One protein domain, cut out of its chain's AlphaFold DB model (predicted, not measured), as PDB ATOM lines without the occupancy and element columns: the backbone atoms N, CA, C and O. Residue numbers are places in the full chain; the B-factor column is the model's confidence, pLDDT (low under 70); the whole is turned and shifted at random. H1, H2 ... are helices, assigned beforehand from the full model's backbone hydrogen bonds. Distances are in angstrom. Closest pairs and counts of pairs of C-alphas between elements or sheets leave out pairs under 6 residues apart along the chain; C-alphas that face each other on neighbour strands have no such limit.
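This is residues 216 to 303 of the 303 residues of the protein "AATF-Che1 domain-containing protein" of Scleroderma citrinum Foug A (UniProt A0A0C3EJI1). A long, straight helix, H2, makes the length of a rod, and a shorter helix, H1, lies side by side with part of it, both running the same way. The long link of residues 243 to 260 folds back along the pair from the end of H1 to the beginning of H2, and residues 290 to 303, of which 290 to 299 belong to H2, stick out beyond the body. The printed part has 88 residues with two named helices, H1 then H2 along the chain, and no named strand; the class is all helix. It is extended, with a radius of gyration of the C-alphas of 19.0 A, and spans 71 by 20 by 19 A.

H2 is residues 261 to 299, 57.4 A from first to last C-alpha, from C-alpha 261 at (17.078, 23.591, 75.710) to C-alpha 299 at (-0.812, -2.767, 123.485). H1 is residues 216 to 242, 39.1 A long, and begins with C-alpha 216 at (11.108, 29.353, 70.584).

H2 and H1 touch, with 8 pairs of C-alphas within 8 A. Their closest C-alphas are those of Val 261 and Ala 219, 6.3 A apart. They run the same way at a shallow tilt of 20 degrees, and their centres are 18.0 A apart. In H1 every O i to N i+4 pair is within hydrogen-bond range; in H2 33 of 35 are.

The two C-alphas farthest apart, those of Gly 216 and Leu 303, the chain's last residue, are 70.9 A apart. Without residues 290 to 303, which stand free, the body spans 48 by 18 by 17 A. The printed part has no cut, and the link from H1 to H2 is long, with 18 residues. The mean pLDDT of the printed part is 73.5, and residues 244 to 262 and 285 to 303 are under 70.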
ATOM      1  N   GLY A 216      11.776  28.389  69.708       85.06
ATOM      2  CA  GLY A 216      11.108  29.353  70.584       85.06
ATOM      3  C   GLY A 216       9.902  28.746  71.302       85.06
ATOM      4  O   GLY A 216       9.823  28.815  72.526       85.06
ATOM      5  N   ALA A 217       9.009  28.077  70.565       87.25
ATOM      6  CA  ALA A 217       7.839  27.406  71.140       87.25
ATOM      7  C   ALA A 217       8.214  26.261  72.099       87.25
ATOM      8  O   ALA A 217       7.553  26.037  73.110       87.25
ATOM      9  N   LEU A 218       9.294  25.534  71.807       84.50
ATOM     10  CA  LEU A 218       9.797  24.485  72.689       84.50
ATOM     11  C   LEU A 218      10.394  25.084  73.968       84.50
ATOM     12  O   LEU A 218      10.126  24.581  75.057       84.50
ATOM     13  N   ALA A 219      11.166  26.166  73.861       84.81
ATOM     14  CA  ALA A 219      11.727  26.851  75.020       84.81
ATOM     15  C   ALA A 219      10.630  27.394  75.946       84.81
ATOM     16  O   ALA A 219      10.713  27.180  77.156       84.81
ATOM     17  N   THR A 220       9.581  28.016  75.394       88.81
ATOM     18  CA  THR A 220       8.441  28.496  76.189       88.81
ATOM     19  C   THR A 220       7.678  27.341  76.831       88.81
ATOM     20  O   THR A 220       7.381  27.403  78.020       88.81
ATOM     21  N   MET A 221       7.417  26.248  76.104       86.69
ATOM     22  CA  MET A 221       6.777  25.056  76.670       86.69
ATOM     23  C   MET A 221       7.580  24.482  77.848       86.69
ATOM     24  O   MET A 221       7.004  24.178  78.892       86.69
ATOM     25  N   LEU A 222       8.902  24.332  77.701       85.31
ATOM     26  CA  LEU A 222       9.760  23.811  78.769       85.31
ATOM     27  C   LEU A 222       9.827  24.761  79.970       85.31
ATOM     28  O   LEU A 222       9.840  24.291  81.107       85.31
ATOM     29  N   GLU A 223       9.822  26.075  79.743       87.06
ATOM     30  CA  GLU A 223       9.743  27.067  80.815       87.06
ATOM     31  C   GLU A 223       8.430  26.941  81.599       87.06
ATOM     32  O   GLU A 223       8.460  26.809  82.823       87.06
ATOM     33  N   GLN A 224       7.285  26.894  80.907       89.44
ATOM     34  CA  GLN A 224       5.975  26.736  81.546       89.44
ATOM     35  C   GLN A 224       5.860  25.403  82.297       89.44
ATOM     36  O   GLN A 224       5.372  25.364  83.425       89.44
ATOM     37  N   ALA A 225       6.376  24.312  81.725       88.00
ATOM     38  CA  ALA A 225       6.421  23.015  82.397       88.00
ATOM     39  C   ALA A 225       7.289  23.051  83.667       88.00
ATOM     40  O   ALA A 225       6.948  22.425  84.674       88.00
ATOM     41  N   GLN A 226       8.397  23.799  83.650       85.19
ATOM     42  CA  GLN A 226       9.239  23.978  84.830       85.19
ATOM     43  C   GLN A 226       8.526  24.801  85.914       85.19
ATOM     44  O   GLN A 226       8.579  24.423  87.085       85.19
ATOM     45  N   LEU A 227       7.852  25.894  85.537       88.44
ATOM     46  CA  LEU A 227       7.079  26.727  86.464       88.44
ATOM     47  C   LEU A 227       5.973  25.918  87.139       88.44
ATOM     48  O   LEU A 227       5.909  25.883  88.366       88.44
ATOM     49  N   LEU A 228       5.188  25.179  86.353       88.25
ATOM     50  CA  LEU A 228       4.144  24.301  86.869       88.25
ATOM     51  C   LEU A 228       4.707  23.244  87.830       88.25
ATOM     52  O   LEU A 228       4.133  22.989  88.885       88.25
ATOM     53  N   SER A 229       5.851  22.636  87.495       87.62
ATOM     54  CA  SER A 229       6.511  21.669  88.378       87.62
ATOM     55  C   SER A 229       6.933  22.294  89.713       87.62
ATOM     56  O   SER A 229       6.788  21.651  90.753       87.62
ATOM     57  N   ASP A 230       7.445  23.526  89.704       86.38
ATOM     58  CA  ASP A 230       7.837  24.235  90.923       86.38
ATOM     59  C   ASP A 230       6.615  24.672  91.758       86.38
ATOM     60  O   ASP A 230       6.664  24.589  92.989       86.38
ATOM     61  N   GLU A 231       5.514  25.078  91.121       89.88
ATOM     62  CA  GLU A 231       4.247  25.404  91.790       89.88
ATOM     63  C   GLU A 231       3.605  24.176  92.438       89.88
ATOM     64  O   GLU A 231       3.299  24.215  93.628       89.88
ATOM     65  N   LEU A 232       3.479  23.062  91.706       87.06
ATOM     66  CA  LEU A 232       2.940  21.807  92.241       87.06
ATOM     67  C   LEU A 232       3.771  21.292  93.419       87.06
ATOM     68  O   LEU A 232       3.216  20.845  94.421       87.06
ATOM     69  N   PHE A 233       5.098  21.394  93.329       85.06
ATOM     70  CA  PHE A 233       5.976  21.020  94.433       85.06
ATOM     71  C   PHE A 233       5.787  21.946  95.639       85.06
ATOM     72  O   PHE A 233       5.700  21.468  96.765       85.06
ATOM     73  N   SER A 234       5.698  23.262  95.425       87.00
ATOM     74  CA  SER A 234       5.474  24.235  96.507       87.00
ATOM     75  C   SER A 234       4.118  24.022  97.181       87.00
ATOM     76  O   SER A 234       4.015  24.087  98.405       87.00
ATOM     77  N   PHE A 235       3.092  23.709  96.390       87.62
ATOM     78  CA  PHE A 235       1.767  23.346  96.873       87.62
ATOM     79  C   PHE A 235       1.807  22.066  97.712       87.62
ATOM     80  O   PHE A 235       1.327  22.055  98.845       87.62
ATOM     81  N   GLN A 236       2.448  21.006  97.210       84.94
ATOM     82  CA  GLN A 236       2.631  19.770  97.967       84.94
ATOM     83  C   GLN A 236       3.413  20.023  99.259       84.94
ATOM     84  O   GLN A 236       3.033  19.527 100.313       84.94
ATOM     85  N   GLN A 237       4.469  20.834  99.205       83.19
ATOM     86  CA  GLN A 237       5.244  21.210 100.376       83.19
ATOM     87  C   GLN A 237       4.365  21.897 101.426       83.19
ATOM     88  O   GLN A 237       4.415  21.515 102.592       83.19
ATOM     89  N   ALA A 238       3.527  22.852 101.013       85.12
ATOM     90  CA  ALA A 238       2.590  23.538 101.895       85.12
ATOM     91  C   ALA A 238       1.595  22.558 102.542       85.12
ATOM     92  O   ALA A 238       1.429  22.577 103.765       85.12
ATOM     93  N   LEU A 239       1.007  21.649 101.753       82.62
ATOM     94  CA  LEU A 239       0.111  20.605 102.262       82.62
ATOM     95  C   LEU A 239       0.812  19.691 103.274       82.62
ATOM     96  O   LEU A 239       0.249  19.399 104.326       82.62
ATOM     97  N   LEU A 240       2.048  19.272 103.003       79.31
ATOM     98  CA  LEU A 240       2.791  18.399 103.910       79.31
ATOM     99  C   LEU A 240       3.226  19.129 105.182       79.31
ATOM    100  O   LEU A 240       3.097  18.556 106.255       79.31
ATOM    101  N   THR A 241       3.655  20.394 105.102       79.38
ATOM    102  CA  THR A 241       3.963  21.187 106.307       79.38
ATOM    103  C   THR A 241       2.743  21.482 107.167       79.38
ATOM    104  O   THR A 241       2.892  21.674 108.369       79.38
ATOM    105  N   SER A 242       1.544  21.537 106.575       79.38
ATOM    106  CA  SER A 242       0.312  21.703 107.353       79.38
ATOM    107  C   SER A 242      -0.058  20.465 108.170       79.38
ATOM    108  O   SER A 242      -0.823  20.576 109.123       79.38
ATOM    109  N   ASN A 243       0.501  19.301 107.829       76.62
ATOM    110  CA  ASN A 243       0.305  18.069 108.575       76.62
ATOM    111  C   ASN A 243       1.392  17.952 109.653       76.62
ATOM    112  O   ASN A 243       2.585  17.858 109.359       76.62
ATOM    113  N   GLU A 244       0.976  17.957 110.918       63.84
ATOM    114  CA  GLU A 244       1.871  17.813 112.066       63.84
ATOM    115  C   GLU A 244       2.566  16.438 112.015       63.84
ATOM    116  O   GLU A 244       1.930  15.406 112.216       63.84
ATOM    117  N   GLY A 245       3.871  16.411 111.712       64.00
ATOM    118  CA  GLY A 245       4.691  15.190 111.775       64.00
ATOM    119  C   GLY A 245       5.556  14.865 110.553       64.00
ATOM    120  O   GLY A 245       6.228  13.836 110.568       64.00
ATOM    121  N   ILE A 246       5.575  15.704 109.511       66.50
ATOM    122  CA  ILE A 246       6.373  15.443 108.299       66.50
ATOM    123  C   ILE A 246       7.531  16.444 108.206       66.50
ATOM    124  O   ILE A 246       7.345  17.603 107.835       66.50
ATOM    125  N   GLU A 247       8.745  15.990 108.527       66.75
ATOM    126  CA  GLU A 247       9.965  16.768 108.297       66.75
ATOM    127  C   GLU A 247      10.378  16.686 106.826       66.75
ATOM    128  O   GLU A 247      10.607  15.610 106.268       66.75
ATOM    129  N   LEU A 248      10.466  17.846 106.183       65.44
ATOM    130  CA  LEU A 248      10.806  17.935 104.771       65.44
ATOM    131  C   LEU A 248      12.325  17.968 104.564       65.44
ATOM    132  O   LEU A 248      13.023  18.712 105.259       65.44
ATOM    133  N   PRO A 249      12.848  17.247 103.557       68.12
ATOM    134  CA  PRO A 249      14.253  17.343 103.200       68.12
ATOM    135  C   PRO A 249      14.595  18.755 102.677       68.12
ATOM    136  O   PRO A 249      13.801  19.366 101.952       68.12
ATOM    137  N   PRO A 250      15.775  19.308 103.020       61.50
ATOM    138  CA  PRO A 250      16.175  20.641 102.585       61.50
ATOM    139  C   PRO A 250      16.442  20.679 101.075       61.50
ATOM    140  O   PRO A 250      17.240  19.900 100.556       61.50
ATOM    141  N   ARG A 251      15.838  21.649 100.377       66.44
ATOM    142  CA  ARG A 251      16.021  21.856  98.932       66.44
ATOM    143  C   ARG A 251      16.875  23.090  98.630       66.44
ATOM    144  O   ARG A 251      16.695  24.158  99.218       66.44
ATOM    145  N   LYS A 252      17.759  22.982  97.630       60.69
ATOM    146  CA  LYS A 252      18.413  24.146  97.012       60.69
ATOM    147  C   LYS A 252      17.436  24.828  96.051       60.69
ATOM    148  O   LYS A 252      16.924  24.212  95.120       60.69
ATOM    149  N   ARG A 253      17.182  26.125  96.248       59.97
ATOM    150  CA  ARG A 253      16.424  26.925  95.271       59.97
ATOM    151  C   ARG A 253      17.222  26.976  93.964       59.97
ATOM    152  O   ARG A 253      18.342  27.487  93.949       59.97
ATOM    153  N   ARG A 254      16.653  26.429  92.887       64.44
ATOM    154  CA  ARG A 254      17.296  26.362  91.568       64.44
ATOM    155  C   ARG A 254      17.476  27.780  91.007       64.44
ATOM    156  O   ARG A 254      16.536  28.576  91.010       64.44
ATOM    157  N   LYS A 255      18.686  28.113  90.538       58.25
ATOM    158  CA  LYS A 255      18.935  29.354  89.787       58.25
ATOM    159  C   LYS A 255      18.284  29.237  88.408       58.25
ATOM    160  O   LYS A 255      18.495  28.257  87.700       58.25
ATOM    161  N   ARG A 256      17.511  30.252  88.025       60.06
ATOM    162  CA  ARG A 256      16.821  30.329  86.729       60.06
ATOM    163  C   ARG A 256      17.723  30.926  85.641       60.06
ATOM    164  O   ARG A 256      17.308  31.865  84.981       60.06
ATOM    165  N   ASP A 257      18.952  30.433  85.479       55.50
ATOM    166  CA  ASP A 257      19.765  30.861  84.327       55.50
ATOM    167  C   ASP A 257      19.282  30.129  83.068       55.50
ATOM    168  O   ASP A 257      19.138  28.898  83.051       55.50
ATOM    169  N   LEU A 258      18.932  30.919  82.057       59.38
ATOM    170  CA  LEU A 258      18.166  30.567  80.862       59.38
ATOM    171  C   LEU A 258      19.051  30.756  79.632       59.38
ATOM    172  O   LEU A 258      19.158  31.876  79.152       59.38
ATOM    173  N   GLU A 259      19.659  29.693  79.098       56.19
ATOM    174  CA  GLU A 259      20.405  29.830  77.830       56.19
ATOM    175  C   GLU A 259      20.279  28.647  76.856       56.19
ATOM    176  O   GLU A 259      20.605  28.802  75.685       56.19
ATOM    177  N   SER A 260      19.783  27.467  77.257       63.31
ATOM    178  CA  SER A 260      19.683  26.348  76.306       63.31
ATOM    179  C   SER A 260      18.641  25.299  76.676       63.31
ATOM    180  O   SER A 260      18.517  24.912  77.838       63.31
ATOM    181  N   VAL A 261      17.958  24.773  75.653       64.88
ATOM    182  CA  VAL A 261      17.078  23.591  75.710       64.88
ATOM    183  C   VAL A 261      17.787  22.391  76.350       64.88
ATOM    184  O   VAL A 261      17.174  21.648  77.114       64.88
ATOM    185  N   ALA A 262      19.097  22.239  76.122       67.56
ATOM    186  CA  ALA A 262      19.894  21.164  76.714       67.56
ATOM    187  C   ALA A 262      19.941  21.238  78.252       67.56
ATOM    188  O   ALA A 262      19.900  20.209  78.922       67.56
ATOM    189  N   ASN A 263      19.929  22.450  78.815       75.94
ATOM    190  CA  ASN A 263      19.998  22.665  80.262       75.94
ATOM    191  C   ASN A 263      18.675  22.333  80.970       75.94
ATOM    192  O   ASN A 263      18.658  22.154  82.188       75.94
ATOM    193  N   TYR A 264      17.556  22.255  80.243       75.00
ATOM    194  CA  TYR A 264      16.266  21.895  80.834       75.00
ATOM    195  C   TYR A 264      16.195  20.415  81.207       75.00
ATOM    196  O   TYR A 264      15.615  20.090  82.238       75.00
ATOM    197  N   ALA A 265      16.815  19.522  80.431       78.00
ATOM    198  CA  ALA A 265      16.810  18.089  80.727       78.00
ATOM    199  C   ALA A 265      17.435  17.784  82.100       78.00
ATOM    200  O   ALA A 265      16.866  17.026  82.890       78.00
ATOM    201  N   ASP A 266      18.564  18.423  82.410       80.25
ATOM    202  CA  ASP A 266      19.225  18.287  83.710       80.25
ATOM    203  C   ASP A 266      18.393  18.911  84.838       80.25
ATOM    204  O   ASP A 266      18.238  18.300  85.896       80.25
ATOM    205  N   LYS A 267      17.768  20.074  84.596       78.81
ATOM    206  CA  LYS A 267      16.862  20.721  85.563       78.81
ATOM    207  C   LYS A 267      15.640  19.862  85.888       78.81
ATOM    208  O   LYS A 267      15.265  19.777  87.054       78.81
ATOM    209  N   PHE A 268      15.024  19.223  84.892       81.44
ATOM    210  CA  PHE A 268      13.907  18.305  85.122       81.44
ATOM    211  C   PHE A 268      14.360  17.065  85.888       81.44
ATOM    212  O   PHE A 268      13.673  16.650  86.813       81.44
ATOM    213  N   ARG A 269      15.541  16.515  85.578       83.69
ATOM    214  CA  ARG A 269      16.098  15.377  86.321       83.69
ATOM    215  C   ARG A 269      16.346  15.717  87.793       83.69
ATOM    216  O   ARG A 269      15.986  14.924  88.659       83.69
ATOM    217  N   GLU A 270      16.916  16.887  88.074       83.19
ATOM    218  CA  GLU A 270      17.086  17.392  89.443       83.19
ATOM    219  C   GLU A 270      15.724  17.602  90.126       83.19
ATOM    220  O   GLU A 270      15.519  17.134  91.241       83.19
ATOM    221  N   ALA A 271      14.754  18.211  89.434       81.25
ATOM    222  CA  ALA A 271      13.398  18.405  89.948       81.25
ATOM    223  C   ALA A 271      12.703  17.085  90.318       81.25
ATOM    224  O   ALA A 271      12.064  16.988  91.364       81.25
ATOM    225  N   THR A 272      12.838  16.059  89.474       84.50
ATOM    226  CA  THR A 272      12.290  14.726  89.736       84.50
ATOM    227  C   THR A 272      12.998  14.045  90.907       84.50
ATOM    228  O   THR A 272      12.342  13.378  91.702       84.50
ATOM    229  N   ALA A 273      14.314  14.231  91.057       84.75
ATOM    230  CA  ALA A 273      15.056  13.714  92.204       84.75
ATOM    231  C   ALA A 273      14.609  14.378  93.521       84.75
ATOM    232  O   ALA A 273      14.348  13.676  94.500       84.75
ATOM    233  N   ASP A 274      14.435  15.705  93.526       82.38
ATOM    234  CA  ASP A 274      13.884  16.449  94.664       82.38
ATOM    235  C   ASP A 274      12.484  15.923  95.035       82.38
ATOM    236  O   ASP A 274      12.219  15.621  96.200       82.38
ATOM    237  N   PHE A 275      11.601  15.749  94.043       82.06
ATOM    238  CA  PHE A 275      10.259  15.183  94.231       82.06
ATOM    239  C   PHE A 275      10.290  13.771  94.817       82.06
ATOM    240  O   PHE A 275       9.593  13.495  95.792       82.06
ATOM    241  N   SER A 276      11.141  12.897  94.280       83.56
ATOM    242  CA  SER A 276      11.319  11.543  94.800       83.56
ATOM    243  C   SER A 276      11.772  11.559  96.262       83.56
ATOM    244  O   SER A 276      11.221  10.820  97.077       83.56
ATOM    245  N   SER A 277      12.707  12.442  96.632       82.19
ATOM    246  CA  SER A 277      13.170  12.562  98.022       82.19
ATOM    247  C   SER A 277      12.058  12.999  98.984       82.19
ATOM    248  O   SER A 277      11.911  12.421 100.062       82.19
ATOM    249  N   LEU A 278      11.224  13.960  98.572       78.81
ATOM    250  CA  LEU A 278      10.071  14.419  99.344       78.81
ATOM    251  C   LEU A 278       9.027  13.303  99.485       78.81
ATOM    252  O   LEU A 278       8.513  13.075 100.580       78.81
ATOM    253  N   GLN A 279       8.748  12.568  98.406       78.56
ATOM    254  CA  GLN A 279       7.819  11.442  98.437       78.56
ATOM    255  C   GLN A 279       8.315  10.324  99.363       78.56
ATOM    256  O   GLN A 279       7.520   9.772 100.119       78.56
ATOM    257  N   HIS A 280       9.613  10.016  99.357       79.44
ATOM    258  CA  HIS A 280      10.189   9.043 100.286       79.44
ATOM    259  C   HIS A 280      10.055   9.480 101.747       79.44
ATOM    260  O   HIS A 280       9.691   8.656 102.582       79.44
ATOM    261  N   ALA A 281      10.288  10.759 102.059       75.25
ATOM    262  CA  ALA A 281      10.078  11.286 103.408       75.25
ATOM    263  C   ALA A 281       8.608  11.156 103.850       75.25
ATOM    264  O   ALA A 281       8.327  10.729 104.970       75.25
ATOM    265  N   PHE A 282       7.667  11.440 102.942       73.94
ATOM    266  CA  PHE A 282       6.240  11.263 103.200       73.94
ATOM    267  C   PHE A 282       5.860   9.794 103.428       73.94
ATOM    268  O   PHE A 282       5.264   9.472 104.453       73.94
ATOM    269  N   VAL A 283       6.227   8.889 102.518       75.62
ATOM    270  CA  VAL A 283       5.896   7.458 102.637       75.62
ATOM    271  C   VAL A 283       6.492   6.868 103.913       75.62
ATOM    272  O   VAL A 283       5.778   6.192 104.647       75.62
ATOM    273  N   ALA A 284       7.742   7.209 104.239       70.31
ATOM    274  CA  ALA A 284       8.357   6.798 105.496       70.31
ATOM    275  C   ALA A 284       7.535   7.277 106.703       70.31
ATOM    276  O   ALA A 284       7.220   6.477 107.577       70.31
ATOM    277  N   SER A 285       7.120   8.549 106.745       66.00
ATOM    278  CA  SER A 285       6.295   9.064 107.850       66.00
ATOM    279  C   SER A 285       4.955   8.323 107.995       66.00
ATOM    280  O   SER A 285       4.548   8.005 109.111       66.00
ATOM    281  N   VAL A 286       4.305   7.963 106.882       66.62
ATOM    282  CA  VAL A 286       3.042   7.205 106.880       66.62
ATOM    283  C   VAL A 286       3.253   5.770 107.368       66.62
ATOM    284  O   VAL A 286       2.458   5.277 108.168       66.62
ATOM    285  N   GLU A 287       4.330   5.109 106.945       66.88
ATOM    286  CA  GLU A 287       4.695   3.769 107.420       66.88
ATOM    287  C   GLU A 287       5.026   3.767 108.918       66.88
ATOM    288  O   GLU A 287       4.564   2.887 109.643       66.88
ATOM    289  N   TYR A 288       5.748   4.779 109.412       61.00
ATOM    290  CA  TYR A 288       6.032   4.943 110.840       61.00
ATOM    291  C   TYR A 288       4.759   5.162 111.662       61.00
ATOM    292  O   TYR A 288       4.602   4.538 112.711       61.00
ATOM    293  N   VAL A 289       3.826   5.997 111.192       60.84
ATOM    294  CA  VAL A 289       2.535   6.218 111.866       60.84
ATOM    295  C   VAL A 289       1.670   4.958 111.820       60.84
ATOM    296  O   VAL A 289       1.062   4.608 112.828       60.84
ATOM    297  N   SER A 290       1.650   4.232 110.701       63.12
ATOM    298  CA  SER A 290       0.936   2.955 110.577       63.12
ATOM    299  C   SER A 290       1.498   1.898 111.533       63.12
ATOM    300  O   SER A 290       0.740   1.278 112.282       63.12
ATOM    301  N   ALA A 291       2.823   1.748 111.587       63.94
ATOM    302  CA  ALA A 291       3.496   0.831 112.500       63.94
ATOM    303  C   ALA A 291       3.285   1.228 113.970       63.94
ATOM    304  O   ALA A 291       3.024   0.362 114.805       63.94
ATOM    305  N   PHE A 292       3.338   2.526 114.287       67.19
ATOM    306  CA  PHE A 292       3.063   3.046 115.625       67.19
ATOM    307  C   PHE A 292       1.608   2.803 116.042       67.19
ATOM    308  O   PHE A 292       1.370   2.287 117.131       67.19
ATOM    309  N   LEU A 293       0.636   3.089 115.172       57.41
ATOM    310  CA  LEU A 293      -0.779   2.814 115.426       57.41
ATOM    311  C   LEU A 293      -1.038   1.316 115.604       57.41
ATOM    312  O   LEU A 293      -1.764   0.949 116.522       57.41
ATOM    313  N   MET A 294      -0.409   0.450 114.803       63.69
ATOM    314  CA  MET A 294      -0.493  -1.003 114.996       63.69
ATOM    315  C   MET A 294       0.133  -1.467 116.317       63.69
ATOM    316  O   MET A 294      -0.381  -2.382 116.954       63.69
ATOM    317  N   HIS A 295       1.218  -0.834 116.768       65.00
ATOM    318  CA  HIS A 295       1.813  -1.138 118.070       65.00
ATOM    319  C   HIS A 295       0.922  -0.666 119.226       65.00
ATOM    320  O   HIS A 295       0.734  -1.388 120.202       65.00
ATOM    321  N   VAL A 296       0.326   0.522 119.112       62.88
ATOM    322  CA  VAL A 296      -0.589   1.075 120.118       62.88
ATOM    323  C   VAL A 296      -1.864   0.234 120.220       62.88
ATOM    324  O   VAL A 296      -2.265  -0.098 121.331       62.88
ATOM    325  N   THR A 297      -2.463  -0.195 119.104       60.19
ATOM    326  CA  THR A 297      -3.650  -1.072 119.127       60.19
ATOM    327  C   THR A 297      -3.344  -2.471 119.660       60.19
ATOM    328  O   THR A 297      -4.184  -3.044 120.346       60.19
ATOM    329  N   ALA A 298      -2.137  -2.996 119.433       62.06
ATOM    330  CA  ALA A 298      -1.694  -4.265 120.014       62.06
ATOM    331  C   ALA A 298      -1.403  -4.186 121.528       62.06
ATOM    332  O   ALA A 298      -1.380  -5.216 122.200       62.06
ATOM    333  N   THR A 299      -1.183  -2.983 122.072       56.91
ATOM    334  CA  THR A 299      -0.812  -2.767 123.485       56.91
ATOM    335  C   THR A 299      -1.997  -2.322 124.356       56.91
ATOM    336  O   THR A 299      -1.852  -2.231 125.573       56.91
ATOM    337  N   ILE A 300      -3.182  -2.074 123.781       51.19
ATOM    338  CA  ILE A 300      -4.412  -1.856 124.558       51.19
ATOM    339  C   ILE A 300      -4.950  -3.238 124.970       51.19
ATOM    340  O   ILE A 300      -5.422  -3.978 124.104       51.19
ATOM    341  N   PRO A 301      -4.886  -3.630 126.258       50.94
ATOM    342  CA  PRO A 301      -5.514  -4.865 126.696       50.94
ATOM    343  C   PRO A 301      -7.021  -4.732 126.484       50.94
ATOM    344  O   PRO A 301      -7.634  -3.764 126.929       50.94
ATOM    345  N   THR A 302      -7.600  -5.703 125.782       52.66
ATOM    346  CA  THR A 302      -9.045  -5.882 125.646       52.66
ATOM    347  C   THR A 302      -9.676  -5.902 127.040       52.66
ATOM    348  O   THR A 302      -9.498  -6.877 127.776       52.66
ATOM    349  N   LEU A 303     -10.343  -4.807 127.407       38.72
ATOM    350  CA  LEU A 303     -11.272  -4.726 128.534       38.72
ATOM    351  C   LEU A 303     -12.671  -5.116 128.062       38.72
ATOM    352  O   LEU A 303     -13.052  -4.667 126.957       38.72
TER     353      LEU A 303